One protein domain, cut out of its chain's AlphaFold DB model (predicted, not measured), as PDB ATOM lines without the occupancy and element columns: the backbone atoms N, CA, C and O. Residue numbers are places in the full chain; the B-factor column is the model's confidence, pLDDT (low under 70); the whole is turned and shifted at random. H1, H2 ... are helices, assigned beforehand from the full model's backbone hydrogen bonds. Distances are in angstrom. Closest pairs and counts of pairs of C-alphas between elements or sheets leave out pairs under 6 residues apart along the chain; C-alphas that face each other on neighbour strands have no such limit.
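What this domain is: This is residues 517 to 714 of the 714 residues of an uncharacterized protein of Cavenderia fasciculata (strain SH3) (UniProt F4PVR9). What is the main picture? H1, H2, H3 and H4 lie side by side in one group, and H5, H6 and H7 form a second group slanting across it, with H2 packed on H6. What is it made of? The printed part has 198 residues with seven named helices, H1 to H7 in order, and no named strand: all helix, an up-and-down bundle, each helix running against the one before. It is compact, with a radius of gyration of the C-alphas of 17.2 A and spans of 48 by 39 by 38 A.

Where its parts are: Where is the longest helix? H2, residues 553 to 583, runs 44.3 A from (-16.638, 34.251, 11.147), with a kink of 41 degrees near residue 560. Where are the others? H1 is residues 522 to 548, 38.6 A; H3 588 to 608; H4 613 to 630; H5 646 to 662; H6 665 to 688, 33.5 A, with a kink of 62 degrees near residue 672; H7 693 to 712, ending at (-41.168, 26.171, 10.843).

How they stand to each other: What touches H2? H1 touches it in a hairpin at a shallow tilt of 25 degrees, closest C-alphas Leu 543 and Leu 566, 6.0 A. With residues 561 to 575 alone H2 touches H6 at a steep tilt of 39 degrees, C-alphas Gly 568 and Phe 674 being closest, 4.3 A. With residues 570 to 582 alone it touches H4, Glu 582 and Tyr 630 having the closest C-alphas, 6.1 A. What lies farther out? H3 touches H4 in a hairpin, closest C-alphas Ser 591 and Leu 627, 6.3 A; H7 touches H5, closest C-alphas Gly 650 and Val 702, 5.5 A; H3 and H7 are apart. Are the helix backbones complete? Every O i to N i+4 pair is within hydrogen-bond range in H1, H3 and H5, against 25 of 27 in H2, 11 of 14 in H4, 15 of 20 in H6 and 14 of 16 in H7.

The domain as a whole: How far does it reach? The two C-alphas farthest apart, Asp 554 and Lys 632, are 50.7 A apart; the printed part has no cut. Which link is long? H4 to H5, residues 631 to 645. Where is confidence low? In this predicted model pLDDT is under 70 at residues 549 to 556, 585 to 594, 609 to 611, 632 to 642 and 693 to 694.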
ATOM      1  N   ALA A 517     -53.213  55.980   9.174       75.50
ATOM      2  CA  ALA A 517     -52.867  57.207   8.470       75.50
ATOM      3  C   ALA A 517     -54.083  58.144   8.327       75.50
ATOM      4  O   ALA A 517     -53.946  59.354   8.445       75.50
ATOM      5  N   ASN A 518     -55.297  57.585   8.250       77.94
ATOM      6  CA  ASN A 518     -56.565  58.335   8.260       77.94
ATOM      7  C   ASN A 518     -56.823  59.178   9.529       77.94
ATOM      8  O   ASN A 518     -57.788  59.943   9.578       77.94
ATOM      9  N   LYS A 519     -56.043  58.974  10.596       83.31
ATOM     10  CA  LYS A 519     -56.178  59.691  11.873       83.31
ATOM     11  C   LYS A 519     -55.161  60.814  12.035       83.31
ATOM     12  O   LYS A 519     -55.306  61.631  12.941       83.31
ATOM     13  N   MET A 520     -54.150  60.848  11.177       84.88
ATOM     14  CA  MET A 520     -53.114  61.868  11.165       84.88
ATOM     15  C   MET A 520     -53.527  63.015  10.237       84.88
ATOM     16  O   MET A 520     -54.263  62.821   9.272       84.88
ATOM     17  N   ASN A 521     -53.052  64.227  10.523       84.00
ATOM     18  CA  ASN A 521     -53.147  65.322   9.558       84.00
ATOM     19  C   ASN A 521     -52.052  65.180   8.484       84.00
ATOM     20  O   ASN A 521     -51.043  64.516   8.721       84.00
ATOM     21  N   ASP A 522     -52.218  65.843   7.336       80.56
ATOM     22  CA  ASP A 522     -51.262  65.754   6.222       80.56
ATOM     23  C   ASP A 522     -49.818  66.036   6.664       80.56
ATOM     24  O   ASP A 522     -48.909  65.308   6.284       80.56
ATOM     25  N   SER A 523     -49.590  67.051   7.506       83.31
ATOM     26  CA  SER A 523     -48.240  67.398   7.979       83.31
ATOM     27  C   SER A 523     -47.587  66.264   8.768       83.31
ATOM     28  O   SER A 523     -46.390  66.026   8.617       83.31
ATOM     29  N   LEU A 524     -48.358  65.585   9.613       84.81
ATOM     30  CA  LEU A 524     -47.886  64.482  10.435       84.81
ATOM     31  C   LEU A 524     -47.620  63.246   9.576       84.81
ATOM     32  O   LEU A 524     -46.544  62.677   9.677       84.81
ATOM     33  N   ILE A 525     -48.531  62.908   8.657       84.25
ATOM     34  CA  ILE A 525     -48.339  61.807   7.698       84.25
ATOM     35  C   ILE A 525     -47.039  61.994   6.919       84.25
ATOM     36  O   ILE A 525     -46.279  61.050   6.719       84.25
ATOM     37  N   MET A 526     -46.785  63.224   6.478       81.50
ATOM     38  CA  MET A 526     -45.605  63.573   5.696       81.50
ATOM     39  C   MET A 526     -44.318  63.410   6.503       81.50
ATOM     40  O   MET A 526     -43.355  62.844   5.989       81.50
ATOM     41  N   ARG A 527     -44.316  63.860   7.765       85.56
ATOM     42  CA  ARG A 527     -43.197  63.645   8.688       85.56
ATOM     43  C   ARG A 527     -42.980  62.154   8.940       85.56
ATOM     44  O   ARG A 527     -41.902  61.662   8.648       85.56
ATOM     45  N   SER A 528     -44.017  61.420   9.345       87.69
ATOM     46  CA  SER A 528     -43.937  59.978   9.615       87.69
ATOM     47  C   SER A 528     -43.445  59.177   8.417       87.69
ATOM     48  O   SER A 528     -42.665  58.240   8.569       87.69
ATOM     49  N   TYR A 529     -43.897  59.534   7.213       86.12
ATOM     50  CA  TYR A 529     -43.430  58.907   5.983       86.12
ATOM     51  C   TYR A 529     -41.947  59.207   5.744       86.12
ATOM     52  O   TYR A 529     -41.194  58.287   5.441       86.12
ATOM     53  N   SER A 530     -41.524  60.466   5.899       84.31
ATOM     54  CA  SER A 530     -40.121  60.876   5.760       84.31
ATOM     55  C   SER A 530     -39.217  60.156   6.764       84.31
ATOM     56  O   SER A 530     -38.217  59.565   6.368       84.31
ATOM     57  N   ASP A 531     -39.598  60.132   8.040       86.62
ATOM     58  CA  ASP A 531     -38.828  59.525   9.128       86.62
ATOM     59  C   ASP A 531     -38.707  58.001   8.943       86.62
ATOM     60  O   ASP A 531     -37.628  57.415   9.088       86.62
ATOM     61  N   ALA A 532     -39.806  57.345   8.554       87.56
ATOM     62  CA  ALA A 532     -39.822  55.922   8.230       87.56
ATOM     63  C   ALA A 532     -38.986  55.597   6.986       87.56
ATOM     64  O   ALA A 532     -38.299  54.577   6.956       87.56
ATOM     65  N   PHE A 533     -39.030  56.456   5.966       85.75
ATOM     66  CA  PHE A 533     -38.256  56.298   4.740       85.75
ATOM     67  C   PHE A 533     -36.753  56.482   4.986       85.75
ATOM     68  O   PHE A 533     -35.948  55.669   4.537       85.75
ATOM     69  N   TYR A 534     -36.379  57.485   5.778       85.62
ATOM     70  CA  TYR A 534     -35.007  57.695   6.227       85.62
ATOM     71  C   TYR A 534     -34.481  56.486   7.016       85.62
ATOM     72  O   TYR A 534     -33.440  55.920   6.685       85.62
ATOM     73  N   THR A 535     -35.253  56.008   7.998       87.62
ATOM     74  CA  THR A 535     -34.925  54.797   8.772       87.62
ATOM     75  C   THR A 535     -34.767  53.570   7.868       87.62
ATOM     76  O   THR A 535     -33.882  52.740   8.076       87.62
ATOM     77  N   PHE A 536     -35.618  53.448   6.846       88.38
ATOM     78  CA  PHE A 536     -35.559  52.362   5.876       88.38
ATOM     79  C   PHE A 536     -34.250  52.352   5.076       88.38
ATOM     80  O   PHE A 536     -33.662  51.280   4.943       88.38
ATOM     81  N   GLY A 537     -33.760  53.504   4.608       82.44
ATOM     82  CA  GLY A 537     -32.478  53.586   3.896       82.44
ATOM     83  C   GLY A 537     -31.320  52.999   4.710       82.44
ATOM     84  O   GLY A 537     -30.566  52.159   4.221       82.44
ATOM     85  N   HIS A 538     -31.264  53.331   5.998       85.44
ATOM     86  CA  HIS A 538     -30.266  52.794   6.928       85.44
ATOM     87  C   HIS A 538     -30.425  51.297   7.210       85.44
ATOM     88  O   HIS A 538     -29.435  50.568   7.262       85.44
ATOM     89  N   LEU A 539     -31.660  50.794   7.324       87.62
ATOM     90  CA  LEU A 539     -31.901  49.348   7.422       87.62
ATOM     91  C   LEU A 539     -31.361  48.593   6.200       87.62
ATOM     92  O   LEU A 539     -30.898  47.464   6.350       87.62
ATOM     93  N   GLN A 540     -31.432  49.191   5.005       85.12
ATOM     94  CA  GLN A 540     -30.901  48.577   3.787       85.12
ATOM     95  C   GLN A 540     -29.373  48.525   3.791       85.12
ATOM     96  O   GLN A 540     -28.821  47.498   3.403       85.12
ATOM     97  N   LEU A 541     -28.702  49.570   4.282       82.69
ATOM     98  CA  LEU A 541     -27.246  49.569   4.464       82.69
ATOM     99  C   LEU A 541     -26.810  48.476   5.449       82.69
ATOM    100  O   LEU A 541     -25.957  47.657   5.125       82.69
ATOM    101  N   LEU A 542     -27.465  48.388   6.611       85.50
ATOM    102  CA  LEU A 542     -27.184  47.331   7.587       85.50
ATOM    103  C   LEU A 542     -27.442  45.938   7.007       85.50
ATOM    104  O   LEU A 542     -26.623  45.039   7.164       85.50
ATOM    105  N   LEU A 543     -28.566  45.738   6.313       85.50
ATOM    106  CA  LEU A 543     -28.876  44.450   5.693       85.50
ATOM    107  C   LEU A 543     -27.839  44.062   4.631       85.50
ATOM    108  O   LEU A 543     -27.484  42.886   4.545       85.50
ATOM    109  N   HIS A 544     -27.364  45.027   3.840       82.88
ATOM    110  CA  HIS A 544     -26.306  44.815   2.860       82.88
ATOM    111  C   HIS A 544     -25.007  44.377   3.548       82.88
ATOM    112  O   HIS A 544     -24.490  43.316   3.210       82.88
ATOM    113  N   ASN A 545     -24.561  45.091   4.586       81.06
ATOM    114  CA  ASN A 545     -23.348  44.744   5.335       81.06
ATOM    115  C   ASN A 545     -23.430  43.343   5.964       81.06
ATOM    116  O   ASN A 545     -22.475  42.585   5.899       81.06
ATOM    117  N   TYR A 546     -24.590  42.948   6.496       81.00
ATOM    118  CA  TYR A 546     -24.796  41.600   7.048       81.00
ATOM    119  C   TYR A 546     -24.972  40.502   5.988       81.00
ATOM    120  O   TYR A 546     -25.003  39.322   6.330       81.00
ATOM    121  N   THR A 547     -25.171  40.867   4.720       77.12
ATOM    122  CA  THR A 547     -25.342  39.903   3.623       77.12
ATOM    123  C   THR A 547     -24.060  39.727   2.815       77.12
ATOM    124  O   THR A 547     -23.799  38.619   2.357       77.12
ATOM    125  N   TYR A 548     -23.289  40.799   2.630       73.56
ATOM    126  CA  TYR A 548     -22.134  40.834   1.730       73.56
ATOM    127  C   TYR A 548     -20.835  41.304   2.400       73.56
ATOM    128  O   TYR A 548     -19.773  41.146   1.807       73.56
ATOM    129  N   GLY A 549     -20.896  41.877   3.603       67.81
ATOM    130  CA  GLY A 549     -19.709  42.323   4.329       67.81
ATOM    131  C   GLY A 549     -18.941  41.167   4.970       67.81
ATOM    132  O   GLY A 549     -19.515  40.124   5.290       67.81
ATOM    133  N   GLU A 550     -17.642  41.377   5.187       57.88
ATOM    134  CA  GLU A 550     -16.800  40.519   6.028       57.88
ATOM    135  C   GLU A 550     -17.230  40.706   7.489       57.88
ATOM    136  O   GLU A 550     -16.743  41.581   8.197       57.88
ATOM    137  N   VAL A 551     -18.232  39.943   7.926       59.97
ATOM    138  CA  VAL A 551     -18.596  39.862   9.342       59.97
ATOM    139  C   VAL A 551     -17.771  38.739   9.957       59.97
ATOM    140  O   VAL A 551     -17.762  37.643   9.402       59.97
ATOM    141  N   ASP A 552     -17.096  39.005  11.080       58.38
ATOM    142  CA  ASP A 552     -16.219  38.039  11.750       58.38
ATOM    143  C   ASP A 552     -16.870  36.645  11.874       58.38
ATOM    144  O   ASP A 552     -17.969  36.483  12.422       58.38
ATOM    145  N   ASP A 553     -16.169  35.634  11.347       53.94
ATOM    146  CA  ASP A 553     -16.638  34.251  11.147       53.94
ATOM    147  C   ASP A 553     -17.008  33.507  12.448       53.94
ATOM    148  O   ASP A 553     -17.664  32.456  12.413       53.94
ATOM    149  N   ASP A 554     -16.620  34.042  13.608       52.62
ATOM    150  CA  ASP A 554     -16.774  33.384  14.909       52.62
ATOM    151  C   ASP A 554     -18.230  33.359  15.425       52.62
ATOM    152  O   ASP A 554     -18.544  32.589  16.337       52.62
ATOM    153  N   ASP A 555     -19.152  34.111  14.803       62.12
ATOM    154  CA  ASP A 555     -20.530  34.309  15.290       62.12
ATOM    155  C   ASP A 555     -21.632  33.998  14.247       62.12
ATOM    156  O   ASP A 555     -22.757  34.510  14.313       62.12
ATOM    157  N   ASN A 556     -21.345  33.108  13.288       62.91
ATOM    158  CA  ASN A 556     -22.204  32.816  12.125       62.91
ATOM    159  C   ASN A 556     -23.705  32.609  12.448       62.91
ATOM    160  O   ASN A 556     -24.574  33.164  11.776       62.91
ATOM    161  N   GLY A 557     -24.046  31.908  13.537       71.75
ATOM    162  CA  GLY A 557     -25.449  31.705  13.928       71.75
ATOM    163  C   GLY A 557     -26.170  32.969  14.428       71.75
ATOM    164  O   GLY A 557     -27.382  33.097  14.252       71.75
ATOM    165  N   GLN A 558     -25.464  33.917  15.052       77.62
ATOM    166  CA  GLN A 558     -26.048  35.199  15.474       77.62
ATOM    167  C   GLN A 558     -26.233  36.144  14.286       77.62
ATOM    168  O   GLN A 558     -27.237  36.860  14.220       77.62
ATOM    169  N   ASN A 559     -25.309  36.103  13.327       80.31
ATOM    170  CA  ASN A 559     -25.375  36.909  12.112       80.31
ATOM    171  C   ASN A 559     -26.594  36.533  11.260       80.31
ATOM    172  O   ASN A 559     -27.352  37.415  10.854       80.31
ATOM    173  N   GLU A 560     -26.880  35.238  11.088       85.00
ATOM    174  CA  GLU A 560     -28.080  34.776  10.375       85.00
ATOM    175  C   GLU A 560     -29.387  35.189  11.076       85.00
ATOM    176  O   GLU A 560     -30.345  35.633  10.431       85.00
ATOM    177  N   ILE A 561     -29.438  35.107  12.413       87.75
ATOM    178  CA  ILE A 561     -30.587  35.585  13.202       87.75
ATOM    179  C   ILE A 561     -30.820  37.073  12.933       87.75
ATOM    180  O   ILE A 561     -31.956  37.479  12.664       87.75
ATOM    181  N   LYS A 562     -29.761  37.886  12.973       87.69
ATOM    182  CA  LYS A 562     -29.847  39.327  12.711       87.69
ATOM    183  C   LYS A 562     -30.235  39.629  11.279       87.69
ATOM    184  O   LYS A 562     -31.075  40.499  11.068       87.69
ATOM    185  N   ARG A 563     -29.720  38.877  10.307       88.69
ATOM    186  CA  ARG A 563     -30.107  39.005   8.901       88.69
ATOM    187  C   ARG A 563     -31.613  38.797   8.732       88.69
ATOM    188  O   ARG A 563     -32.270  39.626   8.108       88.69
ATOM    189  N   ILE A 564     -32.205  37.782   9.372       90.88
ATOM    190  CA  ILE A 564     -33.668  37.577   9.358       90.88
ATOM    191  C   ILE A 564     -34.414  38.700  10.082       90.88
ATOM    192  O   ILE A 564     -35.483  39.115   9.628       90.88
ATOM    193  N   GLN A 565     -33.891  39.199  11.202       92.56
ATOM    194  CA  GLN A 565     -34.499  40.323  11.914       92.56
ATOM    195  C   GLN A 565     -34.499  41.590  11.051       92.56
ATOM    196  O   GLN A 565     -35.566  42.170  10.853       92.56
ATOM    197  N   LEU A 566     -33.357  41.973  10.474       92.25
ATOM    198  CA  LEU A 566     -33.215  43.103   9.550       92.25
ATOM    199  C   LEU A 566     -34.138  42.944   8.340       92.25
ATOM    200  O   LEU A 566     -34.877  43.866   8.004       92.25
ATOM    201  N   LEU A 567     -34.176  41.753   7.740       92.75
ATOM    202  CA  LEU A 567     -35.079  41.434   6.637       92.75
ATOM    203  C   LEU A 567     -36.551  41.604   7.042       92.75
ATOM    204  O   LEU A 567     -37.348  42.175   6.293       92.75
ATOM    205  N   GLY A 568     -36.922  41.145   8.238       94.25
ATOM    206  CA  GLY A 568     -38.268  41.286   8.784       94.25
ATOM    207  C   GLY A 568     -38.653  42.729   9.088       94.25
ATOM    208  O   GLY A 568     -39.767  43.135   8.753       94.25
ATOM    209  N   VAL A 569     -37.748  43.523   9.661       93.94
ATOM    210  CA  VAL A 569     -37.993  44.946   9.926       93.94
ATOM    211  C   VAL A 569     -38.073  45.740   8.628       93.94
ATOM    212  O   VAL A 569     -39.020  46.505   8.473       93.94
ATOM    213  N   SER A 570     -37.176  45.509   7.666       93.81
ATOM    214  CA  SER A 570     -37.231  46.119   6.329       93.81
ATOM    215  C   SER A 570     -38.542  45.794   5.615       93.81
ATOM    216  O   SER A 570     -39.244  46.692   5.148       93.81
ATOM    217  N   SER A 571     -38.945  44.519   5.631       94.69
ATOM    218  CA  SER A 571     -40.247  44.060   5.126       94.69
ATOM    219  C   SER A 571     -41.412  44.791   5.805       94.69
ATOM    220  O   SER A 571     -42.359  45.242   5.152       94.69
ATOM    221  N   GLY A 572     -41.336  44.933   7.130       94.31
ATOM    222  CA  GLY A 572     -42.283  45.693   7.932       94.31
ATOM    223  C   GLY A 572     -42.344  47.166   7.524       94.31
ATOM    224  O   GLY A 572     -43.434  47.686   7.282       94.31
ATOM    225  N   MET A 573     -41.201  47.825   7.389       94.19
ATOM    226  CA  MET A 573     -41.115  49.245   7.063       94.19
ATOM    227  C   MET A 573     -41.692  49.536   5.678       94.19
ATOM    228  O   MET A 573     -42.559  50.399   5.551       94.19
ATOM    229  N   VAL A 574     -41.342  48.732   4.669       93.00
ATOM    230  CA  VAL A 574     -41.906  48.853   3.315       93.00
ATOM    231  C   VAL A 574     -43.425  48.706   3.329       93.00
ATOM    232  O   VAL A 574     -44.139  49.525   2.755       93.00
ATOM    233  N   CYS A 575     -43.955  47.710   4.043       93.62
ATOM    234  CA  CYS A 575     -45.405  47.546   4.168       93.62
ATOM    235  C   CYS A 575     -46.078  48.730   4.878       93.62
ATOM    236  O   CYS A 575     -47.205  49.075   4.535       93.62
ATOM    237  N   THR A 576     -45.409  49.339   5.862       92.00
ATOM    238  CA  THR A 576     -45.907  50.530   6.564       92.00
ATOM    239  C   THR A 576     -45.972  51.730   5.623       92.00
ATOM    240  O   THR A 576     -47.021  52.362   5.528       92.00
ATOM    241  N   LEU A 577     -44.895  51.998   4.879       90.31
ATOM    242  CA  LEU A 577     -44.829  53.074   3.886       90.31
ATOM    243  C   LEU A 577     -45.900  52.902   2.799       90.31
ATOM    244  O   LEU A 577     -46.640  53.838   2.509       90.31
ATOM    245  N   ILE A 578     -46.056  51.688   2.255       90.12
ATOM    246  CA  ILE A 578     -47.120  51.386   1.286       90.12
ATOM    247  C   ILE A 578     -48.503  51.615   1.904       90.12
ATOM    248  O   ILE A 578     -49.372  52.183   1.249       90.12
ATOM    249  N   GLY A 579     -48.714  51.193   3.154       89.31
ATOM    250  CA  GLY A 579     -49.978  51.399   3.865       89.31
ATOM    251  C   GLY A 579     -50.336  52.880   4.015       89.31
ATOM    252  O   GLY A 579     -51.477  53.256   3.764       89.31
ATOM    253  N   ILE A 580     -49.354  53.735   4.331       87.25
ATOM    254  CA  ILE A 580     -49.556  55.190   4.375       87.25
ATOM    255  C   ILE A 580     -50.045  55.714   3.017       87.25
ATOM    256  O   ILE A 580     -50.997  56.493   2.971       87.25
ATOM    257  N   LEU A 581     -49.415  55.283   1.918       85.50
ATOM    258  CA  LEU A 581     -49.786  55.709   0.563       85.50
ATOM    259  C   LEU A 581     -51.186  55.231   0.170       85.50
ATOM    260  O   LEU A 581     -51.941  55.977  -0.446       85.50
ATOM    261  N   GLU A 582     -51.541  53.999   0.534       86.38
ATOM    262  CA  GLU A 582     -52.851  53.409   0.246       86.38
ATOM    263  C   GLU A 582     -54.002  54.134   0.933       86.38
ATOM    264  O   GLU A 582     -55.091  54.238   0.373       86.38
ATOM    265  N   GLU A 583     -53.759  54.631   2.140       83.94
ATOM    266  CA  GLU A 583     -54.761  55.337   2.928       83.94
ATOM    267  C   GLU A 583     -54.871  56.828   2.562       83.94
ATOM    268  O   GLU A 583     -55.850  57.460   2.949       83.94
ATOM    269  N   ASN A 584     -53.926  57.400   1.797       77.69
ATOM    270  CA  ASN A 584     -53.856  58.849   1.559       77.69
ATOM    271  C   ASN A 584     -53.601  59.232   0.095       77.69
ATOM    272  O   ASN A 584     -52.478  59.528  -0.317       77.69
ATOM    273  N   GLU A 585     -54.683  59.377  -0.674       66.44
ATOM    274  CA  GLU A 585     -54.619  59.805  -2.084       66.44
ATOM    275  C   GLU A 585     -54.072  61.238  -2.287       66.44
ATOM    276  O   GLU A 585     -53.705  61.611  -3.406       66.44
ATOM    277  N   ASN A 586     -54.015  62.060  -1.231       65.31
ATOM    278  CA  ASN A 586     -53.675  63.486  -1.311       65.31
ATOM    279  C   ASN A 586     -52.172  63.803  -1.155       65.31
ATOM    280  O   ASN A 586     -51.787  64.957  -1.351       65.31
ATOM    281  N   LEU A 587     -51.301  62.813  -0.908       67.75
ATOM    282  CA  LEU A 587     -49.847  62.983  -0.677       67.75
ATOM    283  C   LEU A 587     -49.016  63.400  -1.917       67.75
ATOM    284  O   LEU A 587     -47.807  63.198  -1.978       67.75
ATOM    285  N   THR A 588     -49.646  64.025  -2.908       65.56
ATOM    286  CA  THR A 588     -49.110  64.280  -4.258       65.56
ATOM    287  C   THR A 588     -47.784  65.051  -4.335       65.56
ATOM    288  O   THR A 588     -47.025  64.836  -5.278       65.56
ATOM    289  N   LYS A 589     -47.482  65.962  -3.398       63.78
ATOM    290  CA  LYS A 589     -46.237  66.764  -3.443       63.78
ATOM    291  C   LYS A 589     -45.017  66.018  -2.899       63.78
ATOM    292  O   LYS A 589     -43.960  66.069  -3.518       63.78
ATOM    293  N   LEU A 590     -45.155  65.334  -1.764       63.19
ATOM    294  CA  LEU A 590     -44.064  64.543  -1.183       63.19
ATOM    295  C   LEU A 590     -43.828  63.269  -1.957       63.19
ATOM    296  O   LEU A 590     -42.683  62.896  -2.170       63.19
ATOM    297  N   SER A 591     -44.907  62.645  -2.429       66.19
ATOM    298  CA  SER A 591     -44.793  61.467  -3.269       66.19
ATOM    299  C   SER A 591     -43.945  61.765  -4.500       66.19
ATOM    300  O   SER A 591     -43.107  60.949  -4.857       66.19
ATOM    301  N   LYS A 592     -44.078  62.964  -5.083       68.56
ATOM    302  CA  LYS A 592     -43.224  63.419  -6.177       68.56
ATOM    303  C   LYS A 592     -41.752  63.535  -5.776       68.56
ATOM    304  O   LYS A 592     -40.932  62.890  -6.410       68.56
ATOM    305  N   SER A 593     -41.426  64.289  -4.723       69.25
ATOM    306  CA  SER A 593     -40.027  64.466  -4.289       69.25
ATOM    307  C   SER A 593     -39.357  63.142  -3.911       69.25
ATOM    308  O   SER A 593     -38.208  62.912  -4.267       69.25
ATOM    309  N   ILE A 594     -40.072  62.269  -3.199       69.81
ATOM    310  CA  ILE A 594     -39.546  60.966  -2.787       69.81
ATOM    311  C   ILE A 594     -39.468  60.018  -3.978       69.81
ATOM    312  O   ILE A 594     -38.488  59.303  -4.116       69.81
ATOM    313  N   GLY A 595     -40.476  60.018  -4.852       70.06
ATOM    314  CA  GLY A 595     -40.470  59.212  -6.068       70.06
ATOM    315  C   GLY A 595     -39.329  59.586  -7.011       70.06
ATOM    316  O   GLY A 595     -38.713  58.689  -7.572       70.06
ATOM    317  N   GLU A 596     -39.024  60.879  -7.153       73.31
ATOM    318  CA  GLU A 596     -37.882  61.372  -7.937       73.31
ATOM    319  C   GLU A 596     -36.545  60.959  -7.305       73.31
ATOM    320  O   GLU A 596     -35.696  60.431  -8.017       73.31
ATOM    321  N   SER A 597     -36.383  61.117  -5.984       73.25
ATOM    322  CA  SER A 597     -35.180  60.660  -5.262       73.25
ATOM    323  C   SER A 597     -34.973  59.155  -5.414       73.25
ATOM    324  O   SER A 597     -33.924  58.721  -5.860       73.25
ATOM    325  N   LEU A 598     -36.012  58.366  -5.135       72.69
ATOM    326  CA  LEU A 598     -35.984  56.909  -5.245       72.69
ATOM    327  C   LEU A 598     -35.637  56.418  -6.641       72.69
ATOM    328  O   LEU A 598     -34.952  55.414  -6.803       72.69
ATOM    329  N   PHE A 599     -36.191  57.080  -7.652       74.56
ATOM    330  CA  PHE A 599     -35.920  56.732  -9.032       74.56
ATOM    331  C   PHE A 599     -34.468  57.052  -9.399       74.56
ATOM    332  O   PHE A 599     -33.831  56.214 -10.027       74.56
ATOM    333  N   SER A 600     -33.945  58.202  -8.956       76.25
ATOM    334  CA  SER A 600     -32.529  58.555  -9.112       76.25
ATOM    335  C   SER A 600     -31.625  57.519  -8.447       76.25
ATOM    336  O   SER A 600     -30.770  56.963  -9.121       76.25
ATOM    337  N   ASP A 601     -31.877  57.182  -7.178       72.88
ATOM    338  CA  ASP A 601     -31.051  56.234  -6.418       72.88
ATOM    339  C   ASP A 601     -30.974  54.863  -7.113       72.88
ATOM    340  O   ASP A 601     -29.908  54.259  -7.212       72.88
ATOM    341  N   ILE A 602     -32.098  54.370  -7.650       72.19
ATOM    342  CA  ILE A 602     -32.129  53.091  -8.376       72.19
ATOM    343  C   ILE A 602     -31.372  53.173  -9.703       72.19
ATOM    344  O   ILE A 602     -30.676  52.219 -10.050       72.19
ATOM    345  N   GLN A 603     -31.513  54.276 -10.445       74.06
ATOM    346  CA  GLN A 603     -30.767  54.479 -11.688       74.06
ATOM    347  C   GLN A 603     -29.263  54.533 -11.423       74.06
ATOM    348  O   GLN A 603     -28.498  53.894 -12.146       74.06
ATOM    349  N   ASP A 604     -28.854  55.229 -10.365       76.62
ATOM    350  CA  ASP A 604     -27.457  55.324  -9.963       76.62
ATOM    351  C   ASP A 604     -26.906  53.920  -9.648       76.62
ATOM    352  O   ASP A 604     -25.927  53.501 -10.270       76.62
ATOM    353  N   TRP A 605     -27.606  53.108  -8.843       75.25
ATOM    354  CA  TRP A 605     -27.184  51.725  -8.550       75.25
ATOM    355  C   TRP A 605     -27.120  50.815  -9.784       75.25
ATOM    356  O   TRP A 605     -26.221  49.978  -9.888       75.25
ATOM    357  N   GLU A 606     -28.059  50.960 -10.726       72.00
ATOM    358  CA  GLU A 606     -28.045  50.198 -11.980       72.00
ATOM    359  C   GLU A 606     -26.805  50.544 -12.818       72.00
ATOM    360  O   GLU A 606     -26.168  49.659 -13.398       72.00
ATOM    361  N   THR A 607     -26.435  51.828 -12.863       71.31
ATOM    362  CA  THR A 607     -25.262  52.293 -13.612       71.31
ATOM    363  C   THR A 607     -23.936  51.954 -12.941       71.31
ATOM    364  O   THR A 607     -22.965  51.661 -13.644       71.31
ATOM    365  N   GLU A 608     -23.895  51.939 -11.609       72.50
ATOM    366  CA  GLU A 608     -22.700  51.644 -10.815       72.50
ATOM    367  C   GLU A 608     -22.401  50.139 -10.697       72.50
ATOM    368  O   GLU A 608     -21.333  49.772 -10.214       72.50
ATOM    369  N   GLN A 609     -23.286  49.264 -11.202       67.06
ATOM    370  CA  GLN A 609     -23.193  47.801 -11.045       67.06
ATOM    371  C   GLN A 609     -23.043  47.378  -9.578       67.06
ATOM    372  O   GLN A 609     -22.282  46.466  -9.256       67.06
ATOM    373  N   ASP A 610     -23.779  48.057  -8.703       68.56
ATOM    374  CA  ASP A 610     -23.666  47.912  -7.259       68.56
ATOM    375  C   ASP A 610     -23.921  46.465  -6.792       68.56
ATOM    376  O   ASP A 610     -24.899  45.809  -7.186       68.56
ATOM    377  N   GLU A 611     -23.037  45.953  -5.931       64.44
ATOM    378  CA  GLU A 611     -23.199  44.630  -5.341       64.44
ATOM    379  C   GLU A 611     -24.459  44.627  -4.456       64.44
ATOM    380  O   GLU A 611     -24.680  45.473  -3.593       64.44
ATOM    381  N   GLY A 612     -25.369  43.684  -4.697       70.44
ATOM    382  CA  GLY A 612     -26.654  43.651  -3.991       70.44
ATOM    383  C   GLY A 612     -27.739  44.576  -4.560       70.44
ATOM    384  O   GLY A 612     -28.780  44.730  -3.914       70.44
ATOM    385  N   TYR A 613     -27.568  45.109  -5.779       75.62
ATOM    386  CA  TYR A 613     -28.626  45.786  -6.547       75.62
ATOM    387  C   TYR A 613     -29.969  45.031  -6.515       75.62
ATOM    388  O   TYR A 613     -31.017  45.622  -6.261       75.62
ATOM    389  N   GLU A 614     -29.950  43.702  -6.674       73.62
ATOM    390  CA  GLU A 614     -31.156  42.858  -6.626       73.62
ATOM    391  C   GLU A 614     -31.866  42.901  -5.259       73.62
ATOM    392  O   GLU A 614     -33.098  42.962  -5.190       73.62
ATOM    393  N   THR A 615     -31.100  42.918  -4.163       73.31
ATOM    394  CA  THR A 615     -31.622  43.010  -2.790       73.31
ATOM    395  C   THR A 615     -32.221  44.388  -2.524       73.31
ATOM    396  O   THR A 615     -33.291  44.485  -1.924       73.31
ATOM    397  N   LYS A 616     -31.590  45.458  -3.023       79.94
ATOM    398  CA  LYS A 616     -32.147  46.815  -2.948       79.94
ATOM    399  C   LYS A 616     -33.448  46.901  -3.758       79.94
ATOM    400  O   LYS A 616     -34.495  47.277  -3.220       79.94
ATOM    401  N   LEU A 617     -33.443  46.452  -5.013       81.94
ATOM    402  CA  LEU A 617     -34.635  46.428  -5.870       81.94
ATOM    403  C   LEU A 617     -35.814  45.677  -5.244       81.94
ATOM    404  O   LEU A 617     -36.956  46.131  -5.372       81.94
ATOM    405  N   LEU A 618     -35.560  44.566  -4.542       86.06
ATOM    406  CA  LEU A 618     -36.595  43.790  -3.853       86.06
ATOM    407  C   LEU A 618     -37.476  44.677  -2.959       86.06
ATOM    408  O   LEU A 618     -38.694  44.499  -2.943       86.06
ATOM    409  N   PHE A 619     -36.895  45.640  -2.244       88.31
ATOM    410  CA  PHE A 619     -37.633  46.501  -1.320       88.31
ATOM    411  C   PHE A 619     -38.043  47.849  -1.924       88.31
ATOM    412  O   PHE A 619     -39.144  48.333  -1.640       88.31
ATOM    413  N   TYR A 620     -37.208  48.434  -2.784       86.31
ATOM    414  CA  TYR A 620     -37.448  49.751  -3.375       86.31
ATOM    415  C   TYR A 620     -38.462  49.730  -4.535       86.31
ATOM    416  O   TYR A 620     -39.307  50.627  -4.631       86.31
ATOM    417  N   ALA A 621     -38.474  48.689  -5.376       84.31
ATOM    418  CA  ALA A 621     -39.395  48.618  -6.516       84.31
ATOM    419  C   ALA A 621     -40.888  48.584  -6.107       84.31
ATOM    420  O   ALA A 621     -41.688  49.319  -6.698       84.31
ATOM    421  N   PRO A 622     -41.314  47.823  -5.075       88.12
ATOM    422  CA  PRO A 622     -42.690  47.880  -4.573       88.12
ATOM    423  C   PRO A 622     -43.117  49.264  -4.080       88.12
ATOM    424  O   PRO A 622     -44.275  49.636  -4.270       88.12
ATOM    425  N   LEU A 623     -42.208  50.027  -3.458       87.06
ATOM    426  CA  LEU A 623     -42.490  51.393  -3.004       87.06
ATOM    427  C   LEU A 623     -42.751  52.318  -4.190       87.06
ATOM    428  O   LEU A 623     -43.749  53.034  -4.198       87.06
ATOM    429  N   LEU A 624     -41.909  52.252  -5.220       83.19
ATOM    430  CA  LEU A 624     -42.090  53.020  -6.449       83.19
ATOM    431  C   LEU A 624     -43.397  52.680  -7.173       83.19
ATOM    432  O   LEU A 624     -44.126  53.576  -7.607       83.19
ATOM    433  N   VAL A 625     -43.744  51.393  -7.260       84.75
ATOM    434  CA  VAL A 625     -45.020  50.974  -7.851       84.75
ATOM    435  C   VAL A 625     -46.206  51.440  -7.010       84.75
ATOM    436  O   VAL A 625     -47.195  51.910  -7.573       84.75
ATOM    437  N   ALA A 626     -46.118  51.380  -5.679       85.69
ATOM    438  CA  ALA A 626     -47.147  51.924  -4.798       85.69
ATOM    439  C   ALA A 626     -47.298  53.445  -4.973       85.69
ATOM    440  O   ALA A 626     -48.417  53.932  -5.120       85.69
ATOM    441  N   LEU A 627     -46.191  54.186  -5.042       81.25
ATOM    442  CA  LEU A 627     -46.177  55.626  -5.298       81.25
ATOM    443  C   LEU A 627     -46.861  55.968  -6.630       81.25
ATOM    444  O   LEU A 627     -47.762  56.809  -6.652       81.25
ATOM    445  N   LYS A 628     -46.515  55.269  -7.719       79.44
ATOM    446  CA  LYS A 628     -47.150  55.425  -9.042       79.44
ATOM    447  C   LYS A 628     -48.641  55.077  -9.017       79.44
ATOM    448  O   LYS A 628     -49.447  55.746  -9.659       79.44
ATOM    449  N   LYS A 629     -49.019  54.021  -8.294       82.06
ATOM    450  CA  LYS A 629     -50.400  53.525  -8.232       82.06
ATOM    451  C   LYS A 629     -51.316  54.429  -7.407       82.06
ATOM    452  O   LYS A 629     -52.460  54.642  -7.801       82.06
ATOM    453  N   TYR A 630     -50.837  54.916  -6.265       81.12
ATOM    454  CA  TYR A 630     -51.675  55.597  -5.275       81.12
ATOM    455  C   TYR A 630     -51.547  57.117  -5.306       81.12
ATOM    456  O   TYR A 630     -52.452  57.809  -4.842       81.12
ATOM    457  N   THR A 631     -50.490  57.666  -5.910       72.56
ATOM    458  CA  THR A 631     -50.326  59.118  -6.001       72.56
ATOM    459  C   THR A 631     -50.554  59.600  -7.430       72.56
ATOM    460  O   THR A 631     -49.821  59.275  -8.358       72.56
ATOM    461  N   LYS A 632     -51.603  60.409  -7.623       64.31
ATOM    462  CA  LYS A 632     -52.079  60.877  -8.944       64.31
ATOM    463  C   LYS A 632     -51.107  61.833  -9.669       64.31
ATOM    464  O   LYS A 632     -51.483  62.409 -10.686       64.31
ATOM    465  N   GLY A 633     -49.901  62.051  -9.137       56.19
ATOM    466  CA  GLY A 633     -48.969  63.100  -9.564       56.19
ATOM    467  C   GLY A 633     -47.597  62.628 -10.045       56.19
ATOM    468  O   GLY A 633     -46.860  63.450 -10.584       56.19
ATOM    469  N   ILE A 634     -47.246  61.349  -9.880       59.81
ATOM    470  CA  ILE A 634     -45.954  60.831 -10.342       59.81
ATOM    471  C   ILE A 634     -46.167  60.074 -11.642       59.81
ATOM    472  O   ILE A 634     -46.699  58.962 -11.662       59.81
ATOM    473  N   VAL A 635     -45.715  60.672 -12.736       54.25
ATOM    474  CA  VAL A 635     -45.533  59.947 -13.987       54.25
ATOM    475  C   VAL A 635     -44.096  59.437 -13.986       54.25
ATOM    476  O   VAL A 635     -43.203  60.091 -14.506       54.25
ATOM    477  N   VAL A 636     -43.849  58.279 -13.365       58.06
ATOM    478  CA  VAL A 636     -42.625  57.533 -13.690       58.06
ATOM    479  C   VAL A 636     -42.907  56.856 -15.028       58.06
ATOM    480  O   VAL A 636     -43.500  55.766 -15.077       58.06
ATOM    481  N   GLU A 637     -42.602  57.572 -16.112       54.97
ATOM    482  CA  GLU A 637     -42.815  57.123 -17.497       54.97
ATOM    483  C   GLU A 637     -42.043  55.824 -17.797       54.97
ATOM    484  O   GLU A 637     -42.476  55.049 -18.644       54.97
ATOM    485  N   GLU A 638     -40.990  55.529 -17.023       57.94
ATOM    486  CA  GLU A 638     -40.027  54.445 -17.274       57.94
ATOM    487  C   GLU A 638     -40.098  53.252 -16.297       57.94
ATOM    488  O   GLU A 638     -39.305  52.323 -16.415       57.94
ATOM    489  N   LEU A 639     -41.052  53.218 -15.354       61.12
ATOM    490  CA  LEU A 639     -41.270  52.026 -14.512       61.12
ATOM    491  C   LEU A 639     -41.834  50.886 -15.376       61.12
ATOM    492  O   LEU A 639     -43.049  50.831 -15.602       61.12
ATOM    493  N   ASP A 640     -40.946  50.023 -15.866       64.56
ATOM    494  CA  ASP A 640     -41.259  48.812 -16.625       64.56
ATOM    495  C   ASP A 640     -41.622  47.641 -15.689       64.56
ATOM    496  O   ASP A 640     -41.174  47.547 -14.544       64.56
ATOM    497  N   ASP A 641     -42.414  46.696 -16.201       64.62
ATOM    498  CA  ASP A 641     -42.835  45.457 -15.528       64.62
ATOM    499  C   ASP A 641     -41.655  44.529 -15.155       64.62
ATOM    500  O   ASP A 641     -41.861  43.473 -14.536       64.62
ATOM    501  N   SER A 642     -40.441  44.891 -15.580       68.19
ATOM    502  CA  SER A 642     -39.168  44.236 -15.286       68.19
ATOM    503  C   SER A 642     -38.601  44.590 -13.907       68.19
ATOM    504  O   SER A 642     -37.867  43.777 -13.356       68.19
ATOM    505  N   TRP A 643     -38.989  45.724 -13.307       71.81
ATOM    506  CA  TRP A 643     -38.470  46.168 -12.000       71.81
ATOM    507  C   TRP A 643     -39.016  45.331 -10.834       71.81
ATOM    508  O   TRP A 643     -38.394  45.219  -9.780       71.81
ATOM    509  N   ILE A 644     -40.185  44.709 -11.025       78.25
ATOM    510  CA  ILE A 644     -40.772  43.750 -10.086       78.25
ATOM    511  C   ILE A 644     -40.667  42.338 -10.679       78.25
ATOM    512  O   ILE A 644     -41.537  41.885 -11.442       78.25
ATOM    513  N   ASP A 645     -39.618  41.616 -10.277       83.38
ATOM    514  CA  ASP A 645     -39.432  40.197 -10.584       83.38
ATOM    515  C   ASP A 645     -39.706  39.315  -9.355       83.38
ATOM    516  O   ASP A 645     -39.050  39.376  -8.316       83.38
ATOM    517  N   ILE A 646     -40.666  38.407  -9.521       85.06
ATOM    518  CA  ILE A 646     -41.017  37.359  -8.557       85.06
ATOM    519  C   ILE A 646     -39.825  36.459  -8.192       85.06
ATOM    520  O   ILE A 646     -39.843  35.824  -7.139       85.06
ATOM    521  N   LYS A 647     -38.789  36.389  -9.036       84.50
ATOM    522  CA  LYS A 647     -37.562  35.647  -8.728       84.50
ATOM    523  C   LYS A 647     -36.819  36.212  -7.523       84.50
ATOM    524  O   LYS A 647     -36.349  35.407  -6.727       84.50
ATOM    525  N   PHE A 648     -36.781  37.534  -7.338       86.12
ATOM    526  CA  PHE A 648     -36.114  38.147  -6.184       86.12
ATOM    527  C   PHE A 648     -36.745  37.680  -4.865       86.12
ATOM    528  O   PHE A 648     -36.039  37.284  -3.940       86.12
ATOM    529  N   LEU A 649     -38.083  37.605  -4.810       87.12
ATOM    530  CA  LEU A 649     -38.793  36.986  -3.684       87.12
ATOM    531  C   LEU A 649     -38.436  35.507  -3.515       87.12
ATOM    532  O   LEU A 649     -38.278  35.037  -2.392       87.12
ATOM    533  N   GLY A 650     -38.354  34.763  -4.620       86.19
ATOM    534  CA  GLY A 650     -38.015  33.342  -4.597       86.19
ATOM    535  C   GLY A 650     -36.620  33.066  -4.033       86.19
ATOM    536  O   GLY A 650     -36.472  32.109  -3.272       86.19
ATOM    537  N   PHE A 651     -35.631  33.901  -4.372       87.38
ATOM    538  CA  PHE A 651     -34.274  33.826  -3.828       87.38
ATOM    539  C   PHE A 651     -34.257  34.181  -2.344       87.38
ATOM    540  O   PHE A 651     -33.864  33.348  -1.537       87.38
ATOM    541  N   MET A 652     -34.825  35.329  -1.964       90.38
ATOM    542  CA  MET A 652     -34.891  35.745  -0.560       90.38
ATOM    543  C   MET A 652     -35.585  34.705   0.336       90.38
ATOM    544  O   MET A 652     -35.098  34.401   1.421       90.38
ATOM    545  N   LEU A 653     -36.700  34.108  -0.104       91.31
ATOM    546  CA  LEU A 653     -37.356  33.052   0.677       91.31
ATOM    547  C   LEU A 653     -36.575  31.735   0.677       91.31
ATOM    548  O   LEU A 653     -36.725  30.960   1.618       91.31
ATOM    549  N   GLY A 654     -35.783  31.470  -0.365       89.50
ATOM    550  CA  GLY A 654     -34.838  30.356  -0.398       89.50
ATOM    551  C   GLY A 654     -33.802  30.492   0.713       89.50
ATOM    552  O   GLY A 654     -33.729  29.605   1.558       89.50
ATOM    553  N   ASP A 655     -33.129  31.642   0.776       87.62
ATOM    554  CA  ASP A 655     -32.158  31.973   1.827       87.62
ATOM    555  C   ASP A 655     -32.784  31.869   3.222       87.62
ATOM    556  O   ASP A 655     -32.204  31.297   4.140       87.62
ATOM    557  N   VAL A 656     -34.004  32.393   3.398       89.81
ATOM    558  CA  VAL A 656     -34.718  32.296   4.678       89.81
ATOM    559  C   VAL A 656     -34.964  30.841   5.064       89.81
ATOM    560  O   VAL A 656     -34.727  30.479   6.212       89.81
ATOM    561  N   ILE A 657     -35.427  29.998   4.137       90.44
ATOM    562  CA  ILE A 657     -35.639  28.570   4.413       90.44
ATOM    563  C   ILE A 657     -34.326  27.899   4.816       90.44
ATOM    564  O   ILE A 657     -34.316  27.186   5.815       90.44
ATOM    565  N   GLU A 658     -33.242  28.161   4.091       89.06
ATOM    566  CA  GLU A 658     -31.923  27.602   4.392       89.06
ATOM    567  C   GLU A 658     -31.447  27.997   5.795       89.06
ATOM    568  O   GLU A 658     -31.075  27.125   6.577       89.06
ATOM    569  N   MET A 659     -31.572  29.272   6.178       87.81
ATOM    570  CA  MET A 659     -31.260  29.726   7.542       87.81
ATOM    571  C   MET A 659     -32.145  29.029   8.597       87.81
ATOM    572  O   MET A 659     -31.669  28.575   9.636       87.81
ATOM    573  N   PHE A 660     -33.450  28.874   8.335       86.88
ATOM    574  CA  PHE A 660     -34.360  28.174   9.256       86.88
ATOM    575  C   PHE A 660     -34.013  26.688   9.439       86.88
ATOM    576  O   PHE A 660     -34.208  26.158  10.539       86.88
ATOM    577  N   GLU A 661     -33.505  26.022   8.399       86.50
ATOM    578  CA  GLU A 661     -33.054  24.625   8.453       86.50
ATOM    579  C   GLU A 661     -31.809  24.439   9.338       86.50
ATOM    580  O   GLU A 661     -31.608  23.349   9.881       86.50
ATOM    581  N   GLN A 662     -31.016  25.495   9.536       84.12
ATOM    582  CA  GLN A 662     -29.805  25.475  10.361       84.12
ATOM    583  C   GLN A 662     -30.072  25.736  11.855       84.12
ATOM    584  O   GLN A 662     -29.294  25.314  12.714       84.12
ATOM    585  N   PHE A 663     -31.183  26.391  12.202       84.06
ATOM    586  CA  PHE A 663     -31.469  26.785  13.584       84.06
ATOM    587  C   PHE A 663     -32.088  25.686  14.462       84.06
ATOM    588  O   PHE A 663     -32.829  24.812  14.014       84.06
ATOM    589  N   ASP A 664     -31.869  25.797  15.780       78.88
ATOM    590  CA  ASP A 664     -32.614  25.028  16.784       78.88
ATOM    591  C   ASP A 664     -34.059  25.547  16.925       78.88
ATOM    592  O   ASP A 664     -34.307  26.756  16.925       78.88
ATOM    593  N   GLN A 665     -35.015  24.644  17.160       76.69
ATOM    594  CA  GLN A 665     -36.450  24.952  17.268       76.69
ATOM    595  C   GLN A 665     -36.766  26.027  18.316       76.69
ATOM    596  O   GLN A 665     -37.738  26.772  18.193       76.69
ATOM    597  N   LYS A 666     -35.933  26.146  19.356       76.81
ATOM    598  CA  LYS A 666     -36.089  27.168  20.400       76.81
ATOM    599  C   LYS A 666     -35.991  28.595  19.847       76.81
ATOM    600  O   LYS A 666     -36.653  29.493  20.373       76.81
ATOM    601  N   LEU A 667     -35.205  28.811  18.789       78.00
ATOM    602  CA  LEU A 667     -34.998  30.123  18.170       78.00
ATOM    603  C   LEU A 667     -36.185  30.564  17.305       78.00
ATOM    604  O   LEU A 667     -36.416  31.765  17.167       78.00
ATOM    605  N   TYR A 668     -37.006  29.630  16.815       79.50
ATOM    606  CA  TYR A 668     -38.180  29.951  15.994       79.50
ATOM    607  C   TYR A 668     -39.170  30.858  16.729       79.50
ATOM    608  O   TYR A 668     -39.722  31.789  16.144       79.50
ATOM    609  N   SER A 669     -39.323  30.664  18.044       76.12
ATOM    610  CA  SER A 669     -40.172  31.519  18.883       76.12
ATOM    611  C   SER A 669     -39.724  32.989  18.893       76.12
ATOM    612  O   SER A 669     -40.571  33.883  18.906       76.12
ATOM    613  N   LYS A 670     -38.409  33.249  18.822       78.81
ATOM    614  CA  LYS A 670     -37.830  34.603  18.784       78.81
ATOM    615  C   LYS A 670     -38.013  35.264  17.416       78.81
ATOM    616  O   LYS A 670     -38.251  36.467  17.342       78.81
ATOM    617  N   LEU A 671     -37.939  34.480  16.339       87.12
ATOM    618  CA  LEU A 671     -38.029  34.978  14.962       87.12
ATOM    619  C   LEU A 671     -39.465  35.108  14.441       87.12
ATOM    620  O   LEU A 671     -39.703  35.858  13.498       87.12
ATOM    621  N   HIS A 672     -40.438  34.464  15.092       87.69
ATOM    622  CA  HIS A 672     -41.843  34.402  14.666       87.69
ATOM    623  C   HIS A 672     -42.437  35.736  14.203       87.69
ATOM    624  O   HIS A 672     -43.119  35.808  13.178       87.69
ATOM    625  N   SER A 673     -42.203  36.808  14.964       88.44
ATOM    626  CA  SER A 673     -42.772  38.121  14.639       88.44
ATOM    627  C   SER A 673     -42.158  38.737  13.376       88.44
ATOM    628  O   SER A 673     -42.900  39.275  12.555       88.44
ATOM    629  N   PHE A 674     -40.847  38.576  13.172       92.12
ATOM    630  CA  PHE A 674     -40.127  39.044  11.985       92.12
ATOM    631  C   PHE A 674     -40.513  38.224  10.754       92.12
ATOM    632  O   PHE A 674     -40.851  38.785   9.716       92.12
ATOM    633  N   THR A 675     -40.607  36.900  10.890       91.19
ATOM    634  CA  THR A 675     -41.059  36.008   9.812       91.19
ATOM    635  C   THR A 675     -42.474  36.339   9.346       91.19
ATOM    636  O   THR A 675     -42.755  36.344   8.148       91.19
ATOM    637  N   LYS A 676     -43.377  36.689  10.270       92.75
ATOM    638  CA  LYS A 676     -44.711  37.182   9.906       92.75
ATOM    639  C   LYS A 676     -44.654  38.465   9.076       92.75
ATOM    640  O   LYS A 676     -45.450  38.590   8.149       92.75
ATOM    641  N   MET A 677     -43.739  39.389   9.380       94.06
ATOM    642  CA  MET A 677     -43.555  40.610   8.584       94.06
ATOM    643  C   MET A 677     -43.023  40.298   7.183       94.06
ATOM    644  O   MET A 677     -43.558  40.839   6.218       94.06
ATOM    645  N   ILE A 678     -42.063  39.374   7.057       94.69
ATOM    646  CA  ILE A 678     -41.555  38.898   5.755       94.69
ATOM    647  C   ILE A 678     -42.704  38.322   4.924       94.69
ATOM    648  O   ILE A 678     -42.929  38.738   3.793       94.69
ATOM    649  N   ILE A 679     -43.506  37.420   5.496       94.31
ATOM    650  CA  ILE A 679     -44.643  36.808   4.790       94.31
ATOM    651  C   ILE A 679     -45.674  37.863   4.358       94.31
ATOM    652  O   ILE A 679     -46.202  37.795   3.246       94.31
ATOM    653  N   GLN A 680     -45.983  38.837   5.223       94.00
ATOM    654  CA  GLN A 680     -46.883  39.944   4.881       94.00
ATOM    655  C   GLN A 680     -46.353  40.750   3.693       94.00
ATOM    656  O   GLN A 680     -47.113  41.036   2.766       94.00
ATOM    657  N   PHE A 681     -45.056  41.052   3.696       95.62
ATOM    658  CA  PHE A 681     -44.387  41.713   2.588       95.62
ATOM    659  C   PHE A 681     -44.443  40.888   1.303       95.62
ATOM    660  O   PHE A 681     -44.846  41.430   0.279       95.62
ATOM    661  N   CYS A 682     -44.170  39.581   1.343       94.25
ATOM    662  CA  CYS A 682     -44.269  38.720   0.163       94.25
ATOM    663  C   CYS A 682     -45.670  38.767  -0.459       94.25
ATOM    664  O   CYS A 682     -45.808  38.949  -1.667       94.25
ATOM    665  N   HIS A 683     -46.726  38.664   0.355       93.12
ATOM    666  CA  HIS A 683     -48.095  38.797  -0.151       93.12
ATOM    667  C   HIS A 683     -48.350  40.180  -0.766       93.12
ATOM    668  O   HIS A 683     -49.009  40.282  -1.804       93.12
ATOM    669  N   LYS A 684     -47.816  41.243  -0.150       91.88
ATOM    670  CA  LYS A 684     -47.954  42.606  -0.661       91.88
ATOM    671  C   LYS A 684     -47.225  42.789  -1.990       91.88
ATOM    672  O   LYS A 684     -47.815  43.300  -2.936       91.88
ATOM    673  N   TYR A 685     -45.997  42.302  -2.090       91.75
ATOM    674  CA  TYR A 685     -45.184  42.319  -3.299       91.75
ATOM    675  C   TYR A 685     -45.874  41.560  -4.441       91.75
ATOM    676  O   TYR A 685     -46.032  42.096  -5.536       91.75
ATOM    677  N   ILE A 686     -46.388  40.350  -4.178       90.31
ATOM    678  CA  ILE A 686     -47.150  39.564  -5.165       90.31
ATOM    679  C   ILE A 686     -48.368  40.344  -5.679       90.31
ATOM    680  O   ILE A 686     -48.685  40.254  -6.863       90.31
ATOM    681  N   SER A 687     -49.022  41.146  -4.831       89.12
ATOM    682  CA  SER A 687     -50.182  41.952  -5.239       89.12
ATOM    683  C   SER A 687     -49.862  43.048  -6.265       89.12
ATOM    684  O   SER A 687     -50.778  43.537  -6.930       89.12
ATOM    685  N   PHE A 688     -48.586  43.415  -6.423       86.25
ATOM    686  CA  PHE A 688     -48.128  44.354  -7.447       86.25
ATOM    687  C   PHE A 688     -47.690  43.677  -8.746       86.25
ATOM    688  O   PHE A 688     -47.514  44.363  -9.750       86.25
ATOM    689  N   ILE A 689     -47.543  42.349  -8.769       82.88
ATOM    690  CA  ILE A 689     -47.114  41.629  -9.967       82.88
ATOM    691  C   ILE A 689     -48.292  41.462 -10.942       82.88
ATOM    692  O   ILE A 689     -49.305  40.853 -10.582       82.88
ATOM    693  N   PRO A 690     -48.160  41.888 -12.213       73.00
ATOM    694  CA  PRO A 690     -49.154  41.598 -13.240       73.00
ATOM    695  C   PRO A 690     -49.292  40.084 -13.465       73.00
ATOM    696  O   PRO A 690     -48.317  39.389 -13.781       73.00
ATOM    697  N   LEU A 691     -50.514  39.558 -13.334       70.19
ATOM    698  CA  LEU A 691     -50.811  38.134 -13.513       70.19
ATOM    699  C   LEU A 691     -50.716  37.735 -14.992       70.19
ATOM    700  O   LEU A 691     -51.688  37.780 -15.742       70.19
ATOM    701  N   THR A 692     -49.528  37.309 -15.416       72.69
ATOM    702  CA  THR A 692     -49.311  36.654 -16.712       72.69
ATOM    703  C   THR A 692     -49.093  35.153 -16.521       72.69
ATOM    704  O   THR A 692     -48.515  34.716 -15.524       72.69
ATOM    705  N   ASN A 693     -49.489  34.335 -17.505       61.22
ATOM    706  CA  ASN A 693     -49.356  32.867 -17.437       61.22
ATOM    707  C   ASN A 693     -47.921  32.388 -17.132       61.22
ATOM    708  O   ASN A 693     -47.743  31.341 -16.514       61.22
ATOM    709  N   ARG A 694     -46.889  33.147 -17.539       65.38
ATOM    710  CA  ARG A 694     -45.481  32.843 -17.228       65.38
ATOM    711  C   ARG A 694     -45.127  33.139 -15.766       65.38
ATOM    712  O   ARG A 694     -44.459  32.322 -15.139       65.38
ATOM    713  N   LYS A 695     -45.610  34.256 -15.205       76.31
ATOM    714  CA  LYS A 695     -45.367  34.634 -13.802       76.31
ATOM    715  C   LYS A 695     -46.149  33.741 -12.818       76.31
ATOM    716  O   LYS A 695     -45.670  33.500 -11.715       76.31
ATOM    717  N   GLN A 696     -47.267  33.131 -13.235       82.06
ATOM    718  CA  GLN A 696     -48.081  32.252 -12.376       82.06
ATOM    719  C   GLN A 696     -47.319  31.042 -11.810       82.06
ATOM    720  O   GLN A 696     -47.514  30.678 -10.651       82.06
ATOM    721  N   LYS A 697     -46.433  30.414 -12.598       83.12
ATOM    722  CA  LYS A 697     -45.634  29.271 -12.120       83.12
ATOM    723  C   LYS A 697     -44.712  29.679 -10.965       83.12
ATOM    724  O   LYS A 697     -44.631  28.962  -9.973       83.12
ATOM    725  N   HIS A 698     -44.055  30.828 -11.092       83.75
ATOM    726  CA  HIS A 698     -43.162  31.353 -10.061       83.75
ATOM    727  C   HIS A 698     -43.929  31.823  -8.821       83.75
ATOM    728  O   HIS A 698     -43.502  31.539  -7.711       83.75
ATOM    729  N   ILE A 699     -45.107  32.436  -8.992       85.88
ATOM    730  CA  ILE A 699     -45.997  32.776  -7.870       85.88
ATOM    731  C   ILE A 699     -46.374  31.517  -7.077       85.88
ATOM    732  O   ILE A 699     -46.330  31.522  -5.852       85.88
ATOM    733  N   ASN A 700     -46.697  30.414  -7.760       87.19
ATOM    734  CA  ASN A 700     -47.011  29.154  -7.085       87.19
ATOM    735  C   ASN A 700     -45.806  28.603  -6.300       87.19
ATOM    736  O   ASN A 700     -45.993  28.089  -5.199       87.19
ATOM    737  N   GLN A 701     -44.589  28.731  -6.836       89.00
ATOM    738  CA  GLN A 701     -43.359  28.335  -6.142       89.00
ATOM    739  C   GLN A 701     -43.111  29.191  -4.891       89.00
ATOM    740  O   GLN A 701     -42.878  28.643  -3.819       89.00
ATOM    741  N   VAL A 702     -43.237  30.515  -5.004       90.62
ATOM    742  CA  VAL A 702     -43.111  31.443  -3.870       90.62
ATOM    743  C   VAL A 702     -44.159  31.142  -2.798       90.62
ATOM    744  O   VAL A 702     -43.833  31.061  -1.619       90.62
ATOM    745  N   ASN A 703     -45.408  30.882  -3.189       91.12
ATOM    746  CA  ASN A 703     -46.455  30.481  -2.246       91.12
ATOM    747  C   ASN A 703     -46.124  29.157  -1.541       91.12
ATOM    748  O   ASN A 703     -46.401  29.017  -0.352       91.12
ATOM    749  N   GLN A 704     -45.504  28.200  -2.235       92.19
ATOM    750  CA  GLN A 704     -45.033  26.965  -1.610       92.19
ATOM    751  C   GLN A 704     -43.922  27.241  -0.585       92.19
ATOM    752  O   GLN A 704     -43.979  26.695   0.512       92.19
ATOM    753  N   GLN A 705     -42.960  28.115  -0.900       92.69
ATOM    754  CA  GLN A 705     -41.917  28.534   0.046       92.69
ATOM    755  C   GLN A 705     -42.512  29.238   1.276       92.69
ATOM    756  O   GLN A 705     -42.124  28.936   2.401       92.69
ATOM    757  N   ILE A 706     -43.511  30.110   1.088       92.62
ATOM    758  CA  ILE A 706     -44.253  30.742   2.192       92.62
ATOM    759  C   ILE A 706     -44.894  29.681   3.096       92.62
ATOM    760  O   ILE A 706     -44.819  29.796   4.320       92.62
ATOM    761  N   GLU A 707     -45.522  28.650   2.527       93.12
ATOM    762  CA  GLU A 707     -46.101  27.563   3.320       93.12
ATOM    763  C   GLU A 707     -45.028  26.756   4.063       93.12
ATOM    764  O   GLU A 707     -45.225  26.451   5.238       93.12
ATOM    765  N   THR A 708     -43.872  26.487   3.448       91.62
ATOM    766  CA  THR A 708     -42.726  25.869   4.137       91.62
ATOM    767  C   THR A 708     -42.282  26.712   5.335       91.62
ATOM    768  O   THR A 708     -42.206  26.203   6.451       91.62
ATOM    769  N   ILE A 709     -42.099  28.023   5.161       88.44
ATOM    770  CA  ILE A 709     -41.729  28.930   6.258       88.44
ATOM    771  C   ILE A 709     -42.787  28.914   7.371       88.44
ATOM    772  O   ILE A 709     -42.450  28.838   8.553       88.44
ATOM    773  N   LYS A 710     -44.080  28.900   7.018       89.25
ATOM    774  CA  LYS A 710     -45.171  28.774   7.999       89.25
ATOM    775  C   LYS A 710     -45.106  27.475   8.800       89.25
ATOM    776  O   LYS A 710     -45.604  27.463   9.920       89.25
ATOM    777  N   THR A 711     -44.552  26.392   8.251       88.38
ATOM    778  CA  THR A 711     -44.389  25.136   9.003       88.38
ATOM    779  C   THR A 711     -43.277  25.196  10.043       88.38
ATOM    780  O   THR A 711     -43.442  24.573  11.084       88.38
ATOM    781  N   PHE A 712     -42.214  25.980   9.830       81.50
ATOM    782  CA  PHE A 712     -41.168  26.171  10.843       81.50
ATOM    783  C   PHE A 712     -41.663  26.944  12.072       81.50
ATOM    784  O   PHE A 712     -41.197  26.704  13.181       81.50
ATOM    785  N   ILE A 713     -42.618  27.860  11.891       82.19
ATOM    786  CA  ILE A 713     -43.101  28.764  12.953       82.19
ATOM    787  C   ILE A 713     -44.430  28.331  13.606       82.19
ATOM    788  O   ILE A 713     -45.046  29.123  14.326       82.19
ATOM    789  N   LYS A 714     -44.910  27.115  13.314       77.94
ATOM    790  CA  LYS A 714     -46.050  26.471  13.990       77.94
ATOM    791  C   LYS A 714     -45.556  25.633  15.155       77.94
ATOM    792  O   LYS A 714     -46.216  25.708  16.213       77.94
TER     793      LYS A 714